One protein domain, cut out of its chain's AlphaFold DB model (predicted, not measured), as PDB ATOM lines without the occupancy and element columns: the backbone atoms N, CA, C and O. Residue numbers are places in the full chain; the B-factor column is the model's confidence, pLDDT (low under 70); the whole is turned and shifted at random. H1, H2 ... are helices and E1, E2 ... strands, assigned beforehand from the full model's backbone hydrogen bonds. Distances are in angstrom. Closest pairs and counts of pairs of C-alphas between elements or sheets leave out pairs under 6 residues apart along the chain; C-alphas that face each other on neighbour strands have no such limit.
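Overview. This is residues 179 to 288 of the 896 residues of the protein "Peptidase S74 domain-containing protein" of Shinella kummerowiae (UniProt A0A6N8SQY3). One helix, H2, runs through the middle, away from a small sheet of three parallel strands, E2, E3 and E5 in that order, with loops and short strands round it. E1 and the loop before it lie at one end of the longest axis. The printed part has 110 residues, with E1, H1, E2, H2, E3, E4, E5, E6 and E7 along it. The class is mixed, with under half of the residues in named elements; the whole is compact, with a radius of gyration of the C-alphas of 14.0 A and spans of 42 by 31 by 26 A.

Arrangement. Start at E1, residues 189 to 192, which pairs with no named strand. H1, residues 198 to 201, touches H2, residues 212 to 225, which meets it with residues 214 to 218 alone; the closest C-alphas, of Phe 201 and Ala 214, are 4.7 A apart. E2, residues 206 to 210, is parallel to E3, residues 235 to 238; N 207 and O 235 are within hydrogen-bond range, 2.8 A. E5, residues 256 to 259, is parallel to E3 too, with N 238 and O 258 at 2.9 A. E2, H2 and E3 form a strand-helix-strand unit, parallel neighbours with a helix between, its crossover right-handed. H2 is over E3 and stands up from the sheet at 67 degrees; their closest C-alphas, of Arg 212 and Cys 238, are 4.2 A apart. In H2 every O i to N i+4 pair is within hydrogen-bond range; H1 is too short for one. E4, residues 249 to 251, comes closest to E7, residues 285 to 288, at the C-alphas of Thr 249 and Tyr 288, 4.7 A. In E6, residues 267 to 270, residues 269 to 270 pair parallel with residues 242 to 243.

Along the chain. Find C-alpha 189 at (-15.692, -19.355, -15.010), where E1 begins. H2 runs 19.8 A from C-alpha 212 at (-14.511, 3.403, -8.082). E7 ends at C-alpha 288, (-30.586, -2.260, 1.464).

Size, cuts and confidence. The printed part has no cut; its farthest C-alphas, of Ala 186 and Gly 266, are 43.6 A apart. The link from E6 to E7 is long. pLDDT is under 70 at residues 179 to 186, 189 to 193 and 273 to 282.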
ATOM      1  N   ASN A 179     -20.970 -18.521 -17.217       64.62
ATOM      2  CA  ASN A 179     -21.001 -17.068 -17.346       64.62
ATOM      3  C   ASN A 179     -20.353 -16.325 -16.164       64.62
ATOM      4  O   ASN A 179     -20.373 -15.093 -16.142       64.62
ATOM      5  N   GLY A 180     -19.752 -17.043 -15.213       63.97
ATOM      6  CA  GLY A 180     -19.106 -16.479 -14.033       63.97
ATOM      7  C   GLY A 180     -18.005 -15.467 -14.392       63.97
ATOM      8  O   GLY A 180     -17.263 -15.660 -15.359       63.97
ATOM      9  N   PRO A 181     -17.875 -14.354 -13.657       66.94
ATOM     10  CA  PRO A 181     -16.896 -13.319 -13.986       66.94
ATOM     11  C   PRO A 181     -15.459 -13.701 -13.598       66.94
ATOM     12  O   PRO A 181     -14.533 -13.016 -14.020       66.94
ATOM     13  N   PHE A 182     -15.261 -14.776 -12.825       69.12
ATOM     14  CA  PHE A 182     -13.950 -15.176 -12.313       69.12
ATOM     15  C   PHE A 182     -13.425 -16.402 -13.060       69.12
ATOM     16  O   PHE A 182     -13.813 -17.520 -12.723       69.12
ATOM     17  N   PRO A 183     -12.581 -16.227 -14.090       68.00
ATOM     18  CA  PRO A 183     -11.894 -17.347 -14.708       68.00
ATOM     19  C   PRO A 183     -10.799 -17.877 -13.769       68.00
ATOM     20  O   PRO A 183     -10.024 -17.100 -13.211       68.00
ATOM     21  N   ASP A 184     -10.702 -19.194 -13.611       68.50
ATOM     22  CA  ASP A 184      -9.487 -19.815 -13.084       68.50
ATOM     23  C   ASP A 184      -8.362 -19.806 -14.135       68.50
ATOM     24  O   ASP A 184      -8.537 -19.381 -15.280       68.50
ATOM     25  N   ALA A 185      -7.187 -20.323 -13.764       67.44
ATOM     26  CA  ALA A 185      -6.050 -20.455 -14.677       67.44
ATOM     27  C   ALA A 185      -6.339 -21.339 -15.913       67.44
ATOM     28  O   ALA A 185      -5.587 -21.289 -16.883       67.44
ATOM     29  N   ALA A 186      -7.416 -22.131 -15.894       67.19
ATOM     30  CA  ALA A 186      -7.878 -22.956 -17.008       67.19
ATOM     31  C   ALA A 186      -9.024 -22.298 -17.808       67.19
ATOM     32  O   ALA A 186      -9.584 -22.927 -18.706       67.19
ATOM     33  N   GLY A 187      -9.392 -21.049 -17.500       72.50
ATOM     34  CA  GLY A 187     -10.479 -20.319 -18.157       72.50
ATOM     35  C   GLY A 187     -11.885 -20.777 -17.755       72.50
ATOM     36  O   GLY A 187     -12.863 -20.299 -18.333       72.50
ATOM     37  N   ARG A 188     -12.018 -21.676 -16.769       72.75
ATOM     38  CA  ARG A 188     -13.320 -22.051 -16.208       72.75
ATOM     39  C   ARG A 188     -13.827 -20.891 -15.381       72.75
ATOM     40  O   ARG A 188     -13.113 -20.362 -14.537       72.75
ATOM     41  N   LYS A 189     -15.059 -20.494 -15.649       66.31
ATOM     42  CA  LYS A 189     -15.692 -19.355 -15.010       66.31
ATOM     43  C   LYS A 189     -16.392 -19.789 -13.727       66.31
ATOM     44  O   LYS A 189     -17.028 -20.841 -13.669       66.31
ATOM     45  N   PHE A 190     -16.243 -18.971 -12.697       62.22
ATOM     46  CA  PHE A 190     -16.805 -19.201 -11.379       62.22
ATOM     47  C   PHE A 190     -17.639 -18.002 -10.931       62.22
ATOM     48  O   PHE A 190     -17.312 -16.849 -11.232       62.22
ATOM     49  N   ALA A 191     -18.716 -18.287 -10.204       65.25
ATOM     50  CA  ALA A 191     -19.551 -17.309  -9.527       65.25
ATOM     51  C   ALA A 191     -19.432 -17.494  -8.001       65.25
ATOM     52  O   ALA A 191     -19.446 -18.631  -7.512       65.25
ATOM     53  N   PRO A 192     -19.320 -16.411  -7.218       62.97
ATOM     54  CA  PRO A 192     -19.356 -16.495  -5.764       62.97
ATOM     55  C   PRO A 192     -20.736 -16.969  -5.310       62.97
ATOM     56  O   PRO A 192     -21.747 -16.368  -5.666       62.97
ATOM     57  N   ALA A 193     -20.789 -18.027  -4.502       64.62
ATOM     58  CA  ALA A 193     -22.064 -18.663  -4.167       64.62
ATOM     59  C   ALA A 193     -22.932 -17.858  -3.175       64.62
ATOM     60  O   ALA A 193     -24.111 -18.159  -3.020       64.62
ATOM     61  N   LEU A 194     -22.364 -16.876  -2.454       82.06
ATOM     62  CA  LEU A 194     -23.030 -16.260  -1.290       82.06
ATOM     63  C   LEU A 194     -22.918 -14.735  -1.186       82.06
ATOM     64  O   LEU A 194     -23.781 -14.117  -0.571       82.06
ATOM     65  N   HIS A 195     -21.853 -14.124  -1.703       87.31
ATOM     66  CA  HIS A 195     -21.651 -12.673  -1.697       87.31
ATOM     67  C   HIS A 195     -20.521 -12.294  -2.652       87.31
ATOM     68  O   HIS A 195     -19.694 -13.137  -2.995       87.31
ATOM     69  N   VAL A 196     -20.446 -11.016  -3.007       91.12
ATOM     70  CA  VAL A 196     -19.287 -10.436  -3.694       91.12
ATOM     71  C   VAL A 196     -18.598  -9.377  -2.846       91.12
ATOM     72  O   VAL A 196     -19.201  -8.862  -1.907       91.12
ATOM     73  N   THR A 197     -17.354  -9.032  -3.170       93.75
ATOM     74  CA  THR A 197     -16.640  -7.899  -2.561       93.75
ATOM     75  C   THR A 197     -15.982  -7.045  -3.642       93.75
ATOM     76  O   THR A 197     -15.662  -7.576  -4.709       93.75
ATOM     77  N   PRO A 198     -15.735  -5.743  -3.407       95.62
ATOM     78  CA  PRO A 198     -14.998  -4.906  -4.355       95.62
ATOM     79  C   PRO A 198     -13.626  -5.471  -4.754       95.62
ATOM     80  O   PRO A 198     -13.236  -5.351  -5.913       95.62
ATOM     81  N   ARG A 199     -12.907  -6.154  -3.848       91.75
ATOM     82  CA  ARG A 199     -11.586  -6.746  -4.146       91.75
ATOM     83  C   ARG A 199     -11.637  -7.830  -5.217       91.75
ATOM     84  O   ARG A 199     -10.703  -7.952  -6.002       91.75
ATOM     85  N   MET A 200     -12.745  -8.568  -5.315       86.75
ATOM     86  CA  MET A 200     -12.939  -9.521  -6.413       86.75
ATOM     87  C   MET A 200     -12.922  -8.830  -7.780       86.75
ATOM     88  O   MET A 200     -12.504  -9.421  -8.767       86.75
ATOM     89  N   PHE A 201     -13.344  -7.568  -7.830       90.94
ATOM     90  CA  PHE A 201     -13.360  -6.742  -9.034       90.94
ATOM     91  C   PHE A 201     -12.123  -5.841  -9.150       90.94
ATOM     92  O   PHE A 201     -12.115  -4.921  -9.963       90.94
ATOM     93  N   GLY A 202     -11.073  -6.110  -8.365       91.50
ATOM     94  CA  GLY A 202      -9.786  -5.424  -8.454       91.50
ATOM     95  C   GLY A 202      -9.629  -4.192  -7.563       91.50
ATOM     96  O   GLY A 202      -8.677  -3.448  -7.774       91.50
ATOM     97  N   ALA A 203     -10.517  -3.962  -6.586       94.75
ATOM     98  CA  ALA A 203     -10.309  -2.893  -5.605       94.75
ATOM     99  C   ALA A 203      -9.072  -3.180  -4.738       94.75
ATOM    100  O   ALA A 203      -8.871  -4.317  -4.303       94.75
ATOM    101  N   ALA A 204      -8.291  -2.147  -4.435       95.69
ATOM    102  CA  ALA A 204      -7.222  -2.188  -3.448       95.69
ATOM    103  C   ALA A 204      -7.786  -2.115  -2.020       95.69
ATOM    104  O   ALA A 204      -7.379  -2.904  -1.165       95.69
ATOM    105  N   GLY A 205      -8.746  -1.216  -1.766       95.31
ATOM    106  CA  GLY A 205      -9.320  -1.017  -0.432       95.31
ATOM    107  C   GLY A 205      -8.333  -0.400   0.570       95.31
ATOM    108  O   GLY A 205      -8.396  -0.696   1.764       95.31
ATOM    109  N   ASP A 206      -7.392   0.414   0.085       97.00
ATOM    110  CA  ASP A 206      -6.314   1.037   0.864       97.00
ATOM    111  C   ASP A 206      -6.527   2.537   1.141       97.00
ATOM    112  O   ASP A 206      -5.681   3.187   1.756       97.00
ATOM    113  N   GLY A 207      -7.637   3.113   0.671       95.69
ATOM    114  CA  GLY A 207      -7.928   4.541   0.783       95.69
ATOM    115  C   GLY A 207      -6.996   5.434  -0.046       95.69
ATOM    116  O   GLY A 207      -6.971   6.653   0.160       95.69
ATOM    117  N   VAL A 208      -6.231   4.877  -0.987       95.94
ATOM    118  CA  VAL A 208      -5.299   5.607  -1.859       95.94
ATOM    119  C   VAL A 208      -5.645   5.369  -3.324       95.94
ATOM    120  O   VAL A 208      -5.900   6.342  -4.038       95.94
ATOM    121  N   ALA A 209      -5.692   4.111  -3.762       96.38
ATOM    122  CA  ALA A 209      -6.024   3.761  -5.136       96.38
ATOM    123  C   ALA A 209      -7.485   4.100  -5.465       96.38
ATOM    124  O   ALA A 209      -8.362   4.026  -4.607       96.38
ATOM    125  N   ASP A 210      -7.750   4.489  -6.713       97.12
ATOM    126  CA  ASP A 210      -9.118   4.721  -7.171       97.12
ATOM    127  C   ASP A 210      -9.844   3.387  -7.388       97.12
ATOM    128  O   ASP A 210      -9.672   2.708  -8.401       97.12
ATOM    129  N   ASP A 211     -10.678   3.035  -6.420       97.81
ATOM    130  CA  ASP A 211     -11.448   1.801  -6.355       97.81
ATOM    131  C   ASP A 211     -12.835   1.933  -6.990       97.81
ATOM    132  O   ASP A 211     -13.608   0.968  -7.001       97.81
ATOM    133  N   ARG A 212     -13.174   3.106  -7.550       95.75
ATOM    134  CA  ARG A 212     -14.511   3.403  -8.082       95.75
ATOM    135  C   ARG A 212     -15.038   2.299  -8.990       95.75
ATOM    136  O   ARG A 212     -16.175   1.854  -8.824       95.75
ATOM    137  N   ALA A 213     -14.245   1.884  -9.981       95.50
ATOM    138  CA  ALA A 213     -14.689   0.930 -10.997       95.50
ATOM    139  C   ALA A 213     -14.987  -0.447 -10.386       95.50
ATOM    140  O   ALA A 213     -15.996  -1.071 -10.718       95.50
ATOM    141  N   ALA A 214     -14.147  -0.884  -9.450       94.62
ATOM    142  CA  ALA A 214     -14.295  -2.155  -8.759       94.62
ATOM    143  C   ALA A 214     -15.492  -2.151  -7.794       94.62
ATOM    144  O   ALA A 214     -16.279  -3.101  -7.780       94.62
ATOM    145  N   VAL A 215     -15.690  -1.060  -7.043       96.94
ATOM    146  CA  VAL A 215     -16.864  -0.875  -6.173       96.94
ATOM    147  C   VAL A 215     -18.153  -0.889  -6.998       96.94
ATOM    148  O   VAL A 215     -19.077  -1.638  -6.671       96.94
ATOM    149  N   GLN A 216     -18.208  -0.131  -8.100       95.81
ATOM    150  CA  GLN A 216     -19.372  -0.106  -8.989       95.81
ATOM    151  C   GLN A 216     -19.669  -1.491  -9.575       95.81
ATOM    152  O   GLN A 216     -20.820  -1.927  -9.577       95.81
ATOM    153  N   ALA A 217     -18.642  -2.200 -10.053       92.62
ATOM    154  CA  ALA A 217     -18.802  -3.530 -10.630       92.62
ATOM    155  C   ALA A 217     -19.336  -4.539  -9.600       92.62
ATOM    156  O   ALA A 217     -20.253  -5.304  -9.915       92.62
ATOM    157  N   ALA A 218     -18.832  -4.493  -8.362       94.81
ATOM    158  CA  ALA A 218     -19.319  -5.333  -7.274       94.81
ATOM    159  C   ALA A 218     -20.789  -5.052  -6.944       94.81
ATOM    160  O   ALA A 218     -21.575  -5.987  -6.805       94.81
ATOM    161  N   TRP A 219     -21.185  -3.780  -6.866       96.25
ATOM    162  CA  TRP A 219     -22.567  -3.393  -6.575       96.25
ATOM    163  C   TRP A 219     -23.523  -3.796  -7.699       96.25
ATOM    164  O   TRP A 219     -24.538  -4.441  -7.443       96.25
ATOM    165  N   SER A 220     -23.181  -3.504  -8.954       93.75
ATOM    166  CA  SER A 220     -24.005  -3.895 -10.103       93.75
ATOM    167  C   SER A 220     -24.105  -5.417 -10.258       93.75
ATOM    168  O   SER A 220     -25.158  -5.930 -10.645       93.75
ATOM    169  N   TYR A 221     -23.045  -6.171  -9.933       91.44
ATOM    170  CA  TYR A 221     -23.116  -7.634  -9.891       91.44
ATOM    171  C   TYR A 221     -24.021  -8.119  -8.753       91.44
ATOM    172  O   TYR A 221     -24.901  -8.937  -9.006       91.44
ATOM    173  N   ALA A 222     -23.840  -7.601  -7.533       92.25
ATOM    174  CA  ALA A 222     -24.640  -7.945  -6.357       92.25
ATOM    175  C   ALA A 222     -26.141  -7.744  -6.602       92.25
ATOM    176  O   ALA A 222     -26.932  -8.654  -6.366       92.25
ATOM    177  N   ALA A 223     -26.517  -6.592  -7.159       92.75
ATOM    178  CA  ALA A 223     -27.892  -6.286  -7.540       92.75
ATOM    179  C   ALA A 223     -28.442  -7.283  -8.576       92.75
ATOM    180  O   ALA A 223     -29.475  -7.914  -8.360       92.75
ATOM    181  N   ARG A 224     -27.717  -7.499  -9.685       91.81
ATOM    182  CA  ARG A 224     -28.152  -8.402 -10.765       91.81
ATOM    183  C   ARG A 224     -28.266  -9.858 -10.312       91.81
ATOM    184  O   ARG A 224     -29.202 -10.547 -10.708       91.81
ATOM    185  N   ALA A 225     -27.305 -10.326  -9.523       88.75
ATOM    186  CA  ALA A 225     -27.260 -11.689  -9.005       88.75
ATOM    187  C   ALA A 225     -28.120 -11.877  -7.744       88.75
ATOM    188  O   ALA A 225     -28.296 -13.009  -7.301       88.75
ATOM    189  N   LYS A 226     -28.667 -10.791  -7.174       92.31
ATOM    190  CA  LYS A 226     -29.448 -10.777  -5.925       92.31
ATOM    191  C   LYS A 226     -28.708 -11.416  -4.751       92.31
ATOM    192  O   LYS A 226     -29.309 -12.069  -3.898       92.31
ATOM    193  N   ILE A 227     -27.393 -11.218  -4.712       91.25
ATOM    194  CA  ILE A 227     -26.541 -11.635  -3.600       91.25
ATOM    195  C   ILE A 227     -25.922 -10.403  -2.942       91.25
ATOM    196  O   ILE A 227     -25.690  -9.403  -3.618       91.25
ATOM    197  N   PRO A 228     -25.628 -10.435  -1.634       94.94
ATOM    198  CA  PRO A 228     -25.053  -9.281  -0.963       94.94
ATOM    199  C   PRO A 228     -23.658  -8.898  -1.473       94.94
ATOM    200  O   PRO A 228     -22.826  -9.760  -1.757       94.94
ATOM    201  N   CYS A 229     -23.364  -7.601  -1.485       96.12
ATOM    202  CA  CYS A 229     -22.005  -7.075  -1.560       96.12
ATOM    203  C   CYS A 229     -21.466  -6.845  -0.139       96.12
ATOM    204  O   CYS A 229     -22.098  -6.143   0.653       96.12
ATOM    205  N   ARG A 230     -20.308  -7.412   0.203       96.12
ATOM    206  CA  ARG A 230     -19.578  -7.105   1.439       96.12
ATOM    207  C   ARG A 230     -18.438  -6.143   1.127       96.12
ATOM    208  O   ARG A 230     -17.603  -6.441   0.282       96.12
ATOM    209  N   MET A 231     -18.391  -5.018   1.835       95.75
ATOM    210  CA  MET A 231     -17.350  -3.995   1.652       95.75
ATOM    211  C   MET A 231     -16.113  -4.227   2.539       95.75
ATOM    212  O   MET A 231     -15.152  -3.471   2.456       95.75
ATOM    213  N   GLU A 232     -16.117  -5.271   3.373       92.19
ATOM    214  CA  GLU A 232     -14.949  -5.767   4.124       92.19
ATOM    215  C   GLU A 232     -14.342  -4.779   5.140       92.19
ATOM    216  O   GLU A 232     -13.222  -4.989   5.596       92.19
ATOM    217  N   GLY A 233     -15.060  -3.711   5.514       94.31
ATOM    218  CA  GLY A 233     -14.560  -2.712   6.467       94.31
ATOM    219  C   GLY A 233     -13.354  -1.904   5.967       94.31
ATOM    220  O   GLY A 233     -12.660  -1.298   6.776       94.31
ATOM    221  N   LEU A 234     -13.084  -1.924   4.657       96.81
ATOM    222  CA  LEU A 234     -11.925  -1.279   4.036       96.81
ATOM    223  C   LEU A 234     -12.200   0.176   3.632       96.81
ATOM    224  O   LEU A 234     -13.332   0.664   3.690       96.81
ATOM    225  N   GLU A 235     -11.145   0.862   3.198       98.44
ATOM    226  CA  GLU A 235     -11.186   2.244   2.730       98.44
ATOM    227  C   GLU A 235     -11.103   2.299   1.201       98.44
ATOM    228  O   GLU A 235     -10.142   1.821   0.617       98.44
ATOM    229  N   TYR A 236     -12.076   2.918   0.539       98.12
ATOM    230  CA  TYR A 236     -12.160   2.976  -0.922       98.12
ATOM    231  C   TYR A 236     -12.145   4.431  -1.385       98.12
ATOM    232  O   TYR A 236     -13.059   5.191  -1.050       98.12
ATOM    233  N   ASN A 237     -11.146   4.849  -2.164       97.75
ATOM    234  CA  ASN A 237     -11.273   6.118  -2.888       97.75
ATOM    235  C   ASN A 237     -12.113   5.891  -4.131       97.75
ATOM    236  O   ASN A 237     -11.939   4.903  -4.832       97.75
ATOM    237  N   CYS A 238     -12.997   6.833  -4.421       96.94
ATOM    238  CA  CYS A 238     -13.884   6.724  -5.558       96.94
ATOM    239  C   CYS A 238     -13.930   8.073  -6.290       96.94
ATOM    240  O   CYS A 238     -14.474   9.058  -5.779       96.94
ATOM    241  N   SER A 239     -13.341   8.108  -7.487       94.44
ATOM    242  CA  SER A 239     -13.222   9.303  -8.339       94.44
ATOM    243  C   SER A 239     -14.528   9.824  -8.923       94.44
ATOM    244  O   SER A 239     -14.586  10.964  -9.371       94.44
ATOM    245  N   GLU A 240     -15.592   9.030  -8.895       91.00
ATOM    246  CA  GLU A 240     -16.900   9.376  -9.439       91.00
ATOM    247  C   GLU A 240     -18.017   8.775  -8.582       91.00
ATOM    248  O   GLU A 240     -17.776   7.954  -7.694       91.00
ATOM    249  N   ALA A 241     -19.257   9.167  -8.880       90.75
ATOM    250  CA  ALA A 241     -20.445   8.604  -8.254       90.75
ATOM    251  C   ALA A 241     -20.510   7.069  -8.381       90.75
ATOM    252  O   ALA A 241     -20.176   6.497  -9.427       90.75
ATOM    253  N   ILE A 242     -21.027   6.436  -7.329       93.62
ATOM    254  CA  ILE A 242     -21.409   5.024  -7.299       93.62
ATOM    255  C   ILE A 242     -22.927   4.943  -7.439       93.62
ATOM    256  O   ILE A 242     -23.680   5.530  -6.662       93.62
ATOM    257  N   CYS A 243     -23.390   4.214  -8.439       91.56
ATOM    258  CA  CYS A 243     -24.803   4.024  -8.693       91.56
ATOM    259  C   CYS A 243     -25.289   2.707  -8.075       91.56
ATOM    260  O   CYS A 243     -24.647   1.667  -8.242       91.56
ATOM    261  N   TRP A 244     -26.433   2.733  -7.390       90.69
ATOM    262  CA  TRP A 244     -27.139   1.526  -6.961       90.69
ATOM    263  C   TRP A 244     -28.216   1.115  -7.976       90.69
ATOM    264  O   TRP A 244     -28.861   1.955  -8.605       90.69
ATOM    265  N   ASP A 245     -28.415  -0.195  -8.111       91.12
ATOM    266  CA  ASP A 245     -29.449  -0.823  -8.940       91.12
ATOM    267  C   ASP A 245     -30.526  -1.477  -8.050       91.12
ATOM    268  O   ASP A 245     -30.362  -1.584  -6.831       91.12
ATOM    269  N   SER A 246     -31.646  -1.903  -8.646       91.94
ATOM    270  CA  SER A 246     -32.705  -2.603  -7.904       91.94
ATOM    271  C   SER A 246     -32.211  -3.911  -7.294       91.94
ATOM    272  O   SER A 246     -31.354  -4.579  -7.864       91.94
ATOM    273  N   ASP A 247     -32.796  -4.286  -6.157       93.44
ATOM    274  CA  ASP A 247     -32.458  -5.488  -5.383       93.44
ATOM    275  C   ASP A 247     -31.017  -5.491  -4.817       93.44
ATOM    276  O   ASP A 247     -30.512  -6.524  -4.365       93.44
ATOM    277  N   LEU A 248     -30.336  -4.337  -4.802       95.94
ATOM    278  CA  LEU A 248     -29.006  -4.212  -4.214       95.94
ATOM    279  C   LEU A 248     -29.048  -4.398  -2.691       95.94
ATOM    280  O   LEU A 248     -29.733  -3.666  -1.979       95.94
ATOM    281  N   THR A 249     -28.208  -5.301  -2.181       97.75
ATOM    282  CA  THR A 249     -27.923  -5.447  -0.746       97.75
ATOM    283  C   THR A 249     -26.434  -5.224  -0.483       97.75
ATOM    284  O   THR A 249     -25.603  -5.935  -1.044       97.75
ATOM    285  N   VAL A 250     -26.086  -4.277   0.391       97.56
ATOM    286  CA  VAL A 250     -24.702  -3.971   0.793       97.56
ATOM    287  C   VAL A 250     -24.533  -4.083   2.309       97.56
ATOM    288  O   VAL A 250     -25.242  -3.441   3.087       97.56
ATOM    289  N   TYR A 251     -23.528  -4.855   2.720       97.75
ATOM    290  CA  TYR A 251     -23.025  -4.925   4.088       97.75
ATOM    291  C   TYR A 251     -21.667  -4.225   4.161       97.75
ATOM    292  O   TYR A 251     -20.649  -4.754   3.709       97.75
ATOM    293  N   GLY A 252     -21.660  -3.017   4.715       95.56
ATOM    294  CA  GLY A 252     -20.489  -2.150   4.776       95.56
ATOM    295  C   GLY A 252     -19.427  -2.620   5.766       95.56
ATOM    296  O   GLY A 252     -18.239  -2.550   5.467       95.56
ATOM    297  N   GLN A 253     -19.839  -3.141   6.928       95.06
ATOM    298  CA  GLN A 253     -18.938  -3.525   8.028       95.06
ATOM    299  C   GLN A 253     -17.994  -2.388   8.471       95.06
ATOM    300  O   GLN A 253     -16.857  -2.636   8.858       95.06
ATOM    301  N   GLY A 254     -18.456  -1.135   8.398       95.75
ATOM    302  CA  GLY A 254     -17.666   0.053   8.724       95.75
ATOM    303  C   GLY A 254     -16.793   0.569   7.580       95.75
ATOM    304  O   GLY A 254     -15.996   1.475   7.811       95.75
ATOM    305  N   ALA A 255     -16.931   0.027   6.364       97.94
ATOM    306  CA  ALA A 255     -16.168   0.483   5.207       97.94
ATOM    307  C   ALA A 255     -16.390   1.973   4.927       97.94
ATOM    308  O   ALA A 255     -17.516   2.475   5.028       97.94
ATOM    309  N   ILE A 256     -15.317   2.653   4.526       98.56
ATOM    310  CA  ILE A 256     -15.311   4.085   4.233       98.56
ATOM    311  C   ILE A 256     -15.142   4.276   2.733       98.56
ATOM    312  O   ILE A 256     -14.183   3.777   2.155       98.56
ATOM    313  N   LEU A 257     -16.047   5.016   2.097       98.31
ATOM    314  CA  LEU A 257     -15.864   5.471   0.723       98.31
ATOM    315  C   LEU A 257     -15.563   6.969   0.748       98.31
ATOM    316  O   LEU A 257     -16.346   7.769   1.272       98.31
ATOM    317  N   TYR A 258     -14.441   7.339   0.141       97.75
ATOM    318  CA  TYR A 258     -14.026   8.720  -0.039       97.75
ATOM    319  C   TYR A 258     -14.349   9.180  -1.461       97.75
ATOM    320  O   TYR A 258     -13.638   8.804  -2.399       97.75
ATOM    321  N   PRO A 259     -15.381  10.012  -1.661       95.50
ATOM    322  CA  PRO A 259     -15.502  10.794  -2.884       95.50
ATOM    323  C   PRO A 259     -14.270  11.681  -3.094       95.50
ATOM    324  O   PRO A 259     -13.961  12.525  -2.251       95.50
ATOM    325  N   THR A 260     -13.584  11.529  -4.228       95.12
ATOM    326  CA  THR A 260     -12.436  12.383  -4.601       95.12
ATOM    327  C   THR A 260     -12.759  13.384  -5.712       95.12
ATOM    328  O   THR A 260     -11.954  14.268  -6.001       95.12
ATOM    329  N   ALA A 261     -13.963  13.320  -6.288       91.94
ATOM    330  CA  ALA A 261     -14.510  14.355  -7.160       91.94
ATOM    331  C   ALA A 261     -16.014  14.547  -6.926       91.94
ATOM    332  O   ALA A 261     -16.711  13.672  -6.408       91.94
ATOM    333  N   TRP A 262     -16.521  15.717  -7.315       88.38
ATOM    334  CA  TRP A 262     -17.943  16.029  -7.205       88.38
ATOM    335  C   TRP A 262     -18.763  15.226  -8.216       88.38
ATOM    336  O   TRP A 262     -18.443  15.248  -9.406       88.38
ATOM    337  N   PRO A 263     -19.845  14.556  -7.782       84.69
ATOM    338  CA  PRO A 263     -20.663  13.765  -8.682       84.69
ATOM    339  C   PRO A 263     -21.483  14.677  -9.599       84.69
ATOM    340  O   PRO A 263     -22.099  15.644  -9.148       84.69
ATOM    341  N   ALA A 264     -21.555  14.331 -10.882       79.00
ATOM    342  CA  ALA A 264     -22.420  15.033 -11.828       79.00
ATOM    343  C   ALA A 264     -23.919  14.796 -11.532       79.00
ATOM    344  O   ALA A 264     -24.743  15.674 -11.773       79.00
ATOM    345  N   SER A 265     -24.263  13.637 -10.951       70.56
ATOM    346  CA  SER A 265     -25.620  13.118 -10.681       70.56
ATOM    347  C   SER A 265     -26.390  13.803  -9.542       70.56
ATOM    348  O   SER A 265     -27.547  13.460  -9.310       70.56
ATOM    349  N   GLY A 266     -25.779  14.737  -8.802       74.69
ATOM    350  CA  GLY A 266     -26.391  15.355  -7.614       74.69
ATOM    351  C   GLY A 266     -26.387  14.470  -6.355       74.69
ATOM    352  O   GLY A 266     -26.908  14.852  -5.306       74.69
ATOM    353  N   GLY A 267     -25.762  13.294  -6.412       84.62
ATOM    354  CA  GLY A 267     -25.516  12.430  -5.259       84.62
ATOM    355  C   GLY A 267     -24.269  11.582  -5.474       84.62
ATOM    356  O   GLY A 267     -23.968  11.235  -6.608       84.62
ATOM    357  N   PHE A 268     -23.521  11.245  -4.428       90.06
ATOM    358  CA  PHE A 268     -22.329  10.421  -4.585       90.06
ATOM    359  C   PHE A 268     -22.703   8.952  -4.735       90.06
ATOM    360  O   PHE A 268     -22.452   8.358  -5.779       90.06
ATOM    361  N   VAL A 269     -23.396   8.405  -3.740       92.38
ATOM    362  CA  VAL A 269     -24.066   7.116  -3.857       92.38
ATOM    363  C   VAL A 269     -25.536   7.368  -4.185       92.38
ATOM    364  O   VAL A 269     -26.233   7.986  -3.379       92.38
ATOM    365  N   ASN A 270     -25.990   6.981  -5.382       91.69
ATOM    366  CA  ASN A 270     -27.308   7.379  -5.896       91.69
ATOM    367  C   ASN A 270     -27.932   6.387  -6.908       91.69
ATOM    368  O   ASN A 270     -27.278   5.437  -7.309       91.69
ATOM    369  N   ASN A 271     -29.186   6.581  -7.349       86.12
ATOM    370  CA  ASN A 271     -29.816   5.782  -8.435       86.12
ATOM    371  C   ASN A 271     -29.850   6.472  -9.816       86.12
ATOM    372  O   ASN A 271     -30.473   5.970 -10.753       86.12
ATOM    373  N   VAL A 272     -29.262   7.654  -9.950       81.19
ATOM    374  CA  VAL A 272     -29.261   8.459 -11.174       81.19
ATOM    375  C   VAL A 272     -27.973   8.211 -11.957       81.19
ATOM    376  O   VAL A 272     -26.955   8.870 -11.758       81.19
ATOM    377  N   TRP A 273     -28.053   7.290 -12.912       69.38
ATOM    378  CA  TRP A 273     -26.993   7.059 -13.888       69.38
ATOM    379  C   TRP A 273     -26.871   8.269 -14.826       69.38
ATOM    380  O   TRP A 273     -27.861   8.700 -15.423       69.38
ATOM    381  N   MET A 274     -25.669   8.841 -14.925       64.94
ATOM    382  CA  MET A 274     -25.349   9.911 -15.877       64.94
ATOM    383  C   MET A 274     -24.653   9.347 -17.134       64.94
ATOM    384  O   MET A 274     -24.098   8.250 -17.063       64.94
ATOM    385  N   PRO A 275     -24.694  10.062 -18.282       54.59
ATOM    386  CA  PRO A 275     -24.162   9.590 -19.568       54.59
ATOM    387  C   PRO A 275     -22.693   9.128 -19.492       54.59
ATOM    388  O   PRO A 275     -21.946   9.658 -18.668       54.59
ATOM    389  N   PRO A 276     -22.243   8.189 -20.355       49.72
ATOM    390  CA  PRO A 276     -22.677   8.021 -21.749       49.72
ATOM    391  C   PRO A 276     -23.857   7.070 -22.005       49.72
ATOM    392  O   PRO A 276     -24.308   6.997 -23.147       49.72
ATOM    393  N   GLU A 277     -24.392   6.365 -21.004       50.19
ATOM    394  CA  GLU A 277     -25.652   5.639 -21.216       50.19
ATOM    395  C   GLU A 277     -26.790   6.658 -21.439       50.19
ATOM    396  O   GLU A 277     -26.878   7.631 -20.682       50.19
ATOM    397  N   PRO A 278     -27.640   6.508 -22.482       49.06
ATOM    398  CA  PRO A 278     -28.810   7.372 -22.645       49.06
ATOM    399  C   PRO A 278     -29.582   7.356 -21.328       49.06
ATOM    400  O   PRO A 278     -29.654   6.295 -20.721       49.06
ATOM    401  N   GLU A 279     -30.100   8.506 -20.882       47.06
ATOM    402  CA  GLU A 279     -30.781   8.715 -19.593       47.06
ATOM    403  C   GLU A 279     -31.967   7.748 -19.364       47.06
ATOM    404  O   GLU A 279     -33.138   8.141 -19.333       47.06
ATOM    405  N   ILE A 280     -31.705   6.458 -19.181       50.81
ATOM    406  CA  ILE A 280     -32.700   5.474 -18.808       50.81
ATOM    407  C   ILE A 280     -32.886   5.696 -17.320       50.81
ATOM    408  O   ILE A 280     -32.142   5.204 -16.476       50.81
ATOM    409  N   ARG A 281     -33.881   6.528 -17.018       57.84
ATOM    410  CA  ARG A 281     -34.401   6.795 -15.681       57.84
ATOM    411  C   ARG A 281     -34.787   5.454 -15.055       57.84
ATOM    412  O   ARG A 281     -35.871   4.939 -15.320       57.84
ATOM    413  N   ARG A 282     -33.893   4.865 -14.259       65.50
ATOM    414  CA  ARG A 282     -34.182   3.623 -13.544       65.50
ATOM    415  C   ARG A 282     -34.968   3.970 -12.285       65.50
ATOM    416  O   ARG A 282     -34.440   4.574 -11.351       65.50
ATOM    417  N   ILE A 283     -36.242   3.588 -12.277       76.88
ATOM    418  CA  ILE A 283     -36.970   3.366 -11.028       76.88
ATOM    419  C   ILE A 283     -36.211   2.242 -10.327       76.88
ATOM    420  O   ILE A 283     -36.154   1.125 -10.839       76.88
ATOM    421  N   VAL A 284     -35.569   2.568  -9.210       85.88
ATOM    422  CA  VAL A 284     -34.788   1.609  -8.430       85.88
ATOM    423  C   VAL A 284     -35.591   1.225  -7.201       85.88
ATOM    424  O   VAL A 284     -36.154   2.095  -6.535       85.88
ATOM    425  N   SER A 285     -35.664  -0.070  -6.909       91.19
ATOM    426  CA  SER A 285     -36.439  -0.604  -5.791       91.19
ATOM    427  C   SER A 285     -35.654  -1.606  -4.954       91.19
ATOM    428  O   SER A 285     -34.738  -2.247  -5.462       91.19
ATOM    429  N   ASN A 286     -36.066  -1.813  -3.701       91.75
ATOM    430  CA  ASN A 286     -35.546  -2.871  -2.821       91.75
ATOM    431  C   ASN A 286     -34.043  -2.737  -2.535       91.75
ATOM    432  O   ASN A 286     -33.289  -3.701  -2.645       91.75
ATOM    433  N   VAL A 287     -33.604  -1.529  -2.187       96.38
ATOM    434  CA  VAL A 287     -32.200  -1.262  -1.856       96.38
ATOM    435  C   VAL A 287     -32.000  -1.388  -0.351       96.38
ATOM    436  O   VAL A 287     -32.710  -0.753   0.427       96.38
ATOM    437  N   TYR A 288     -31.007  -2.163   0.071       97.50
ATOM    438  CA  TYR A 288     -30.586  -2.260   1.464       97.50
ATOM    439  C   TYR A 288     -29.097  -1.954   1.583       97.50
ATOM    440  O   TYR A 288     -28.270  -2.637   0.984       97.50
TER     441      TYR A 288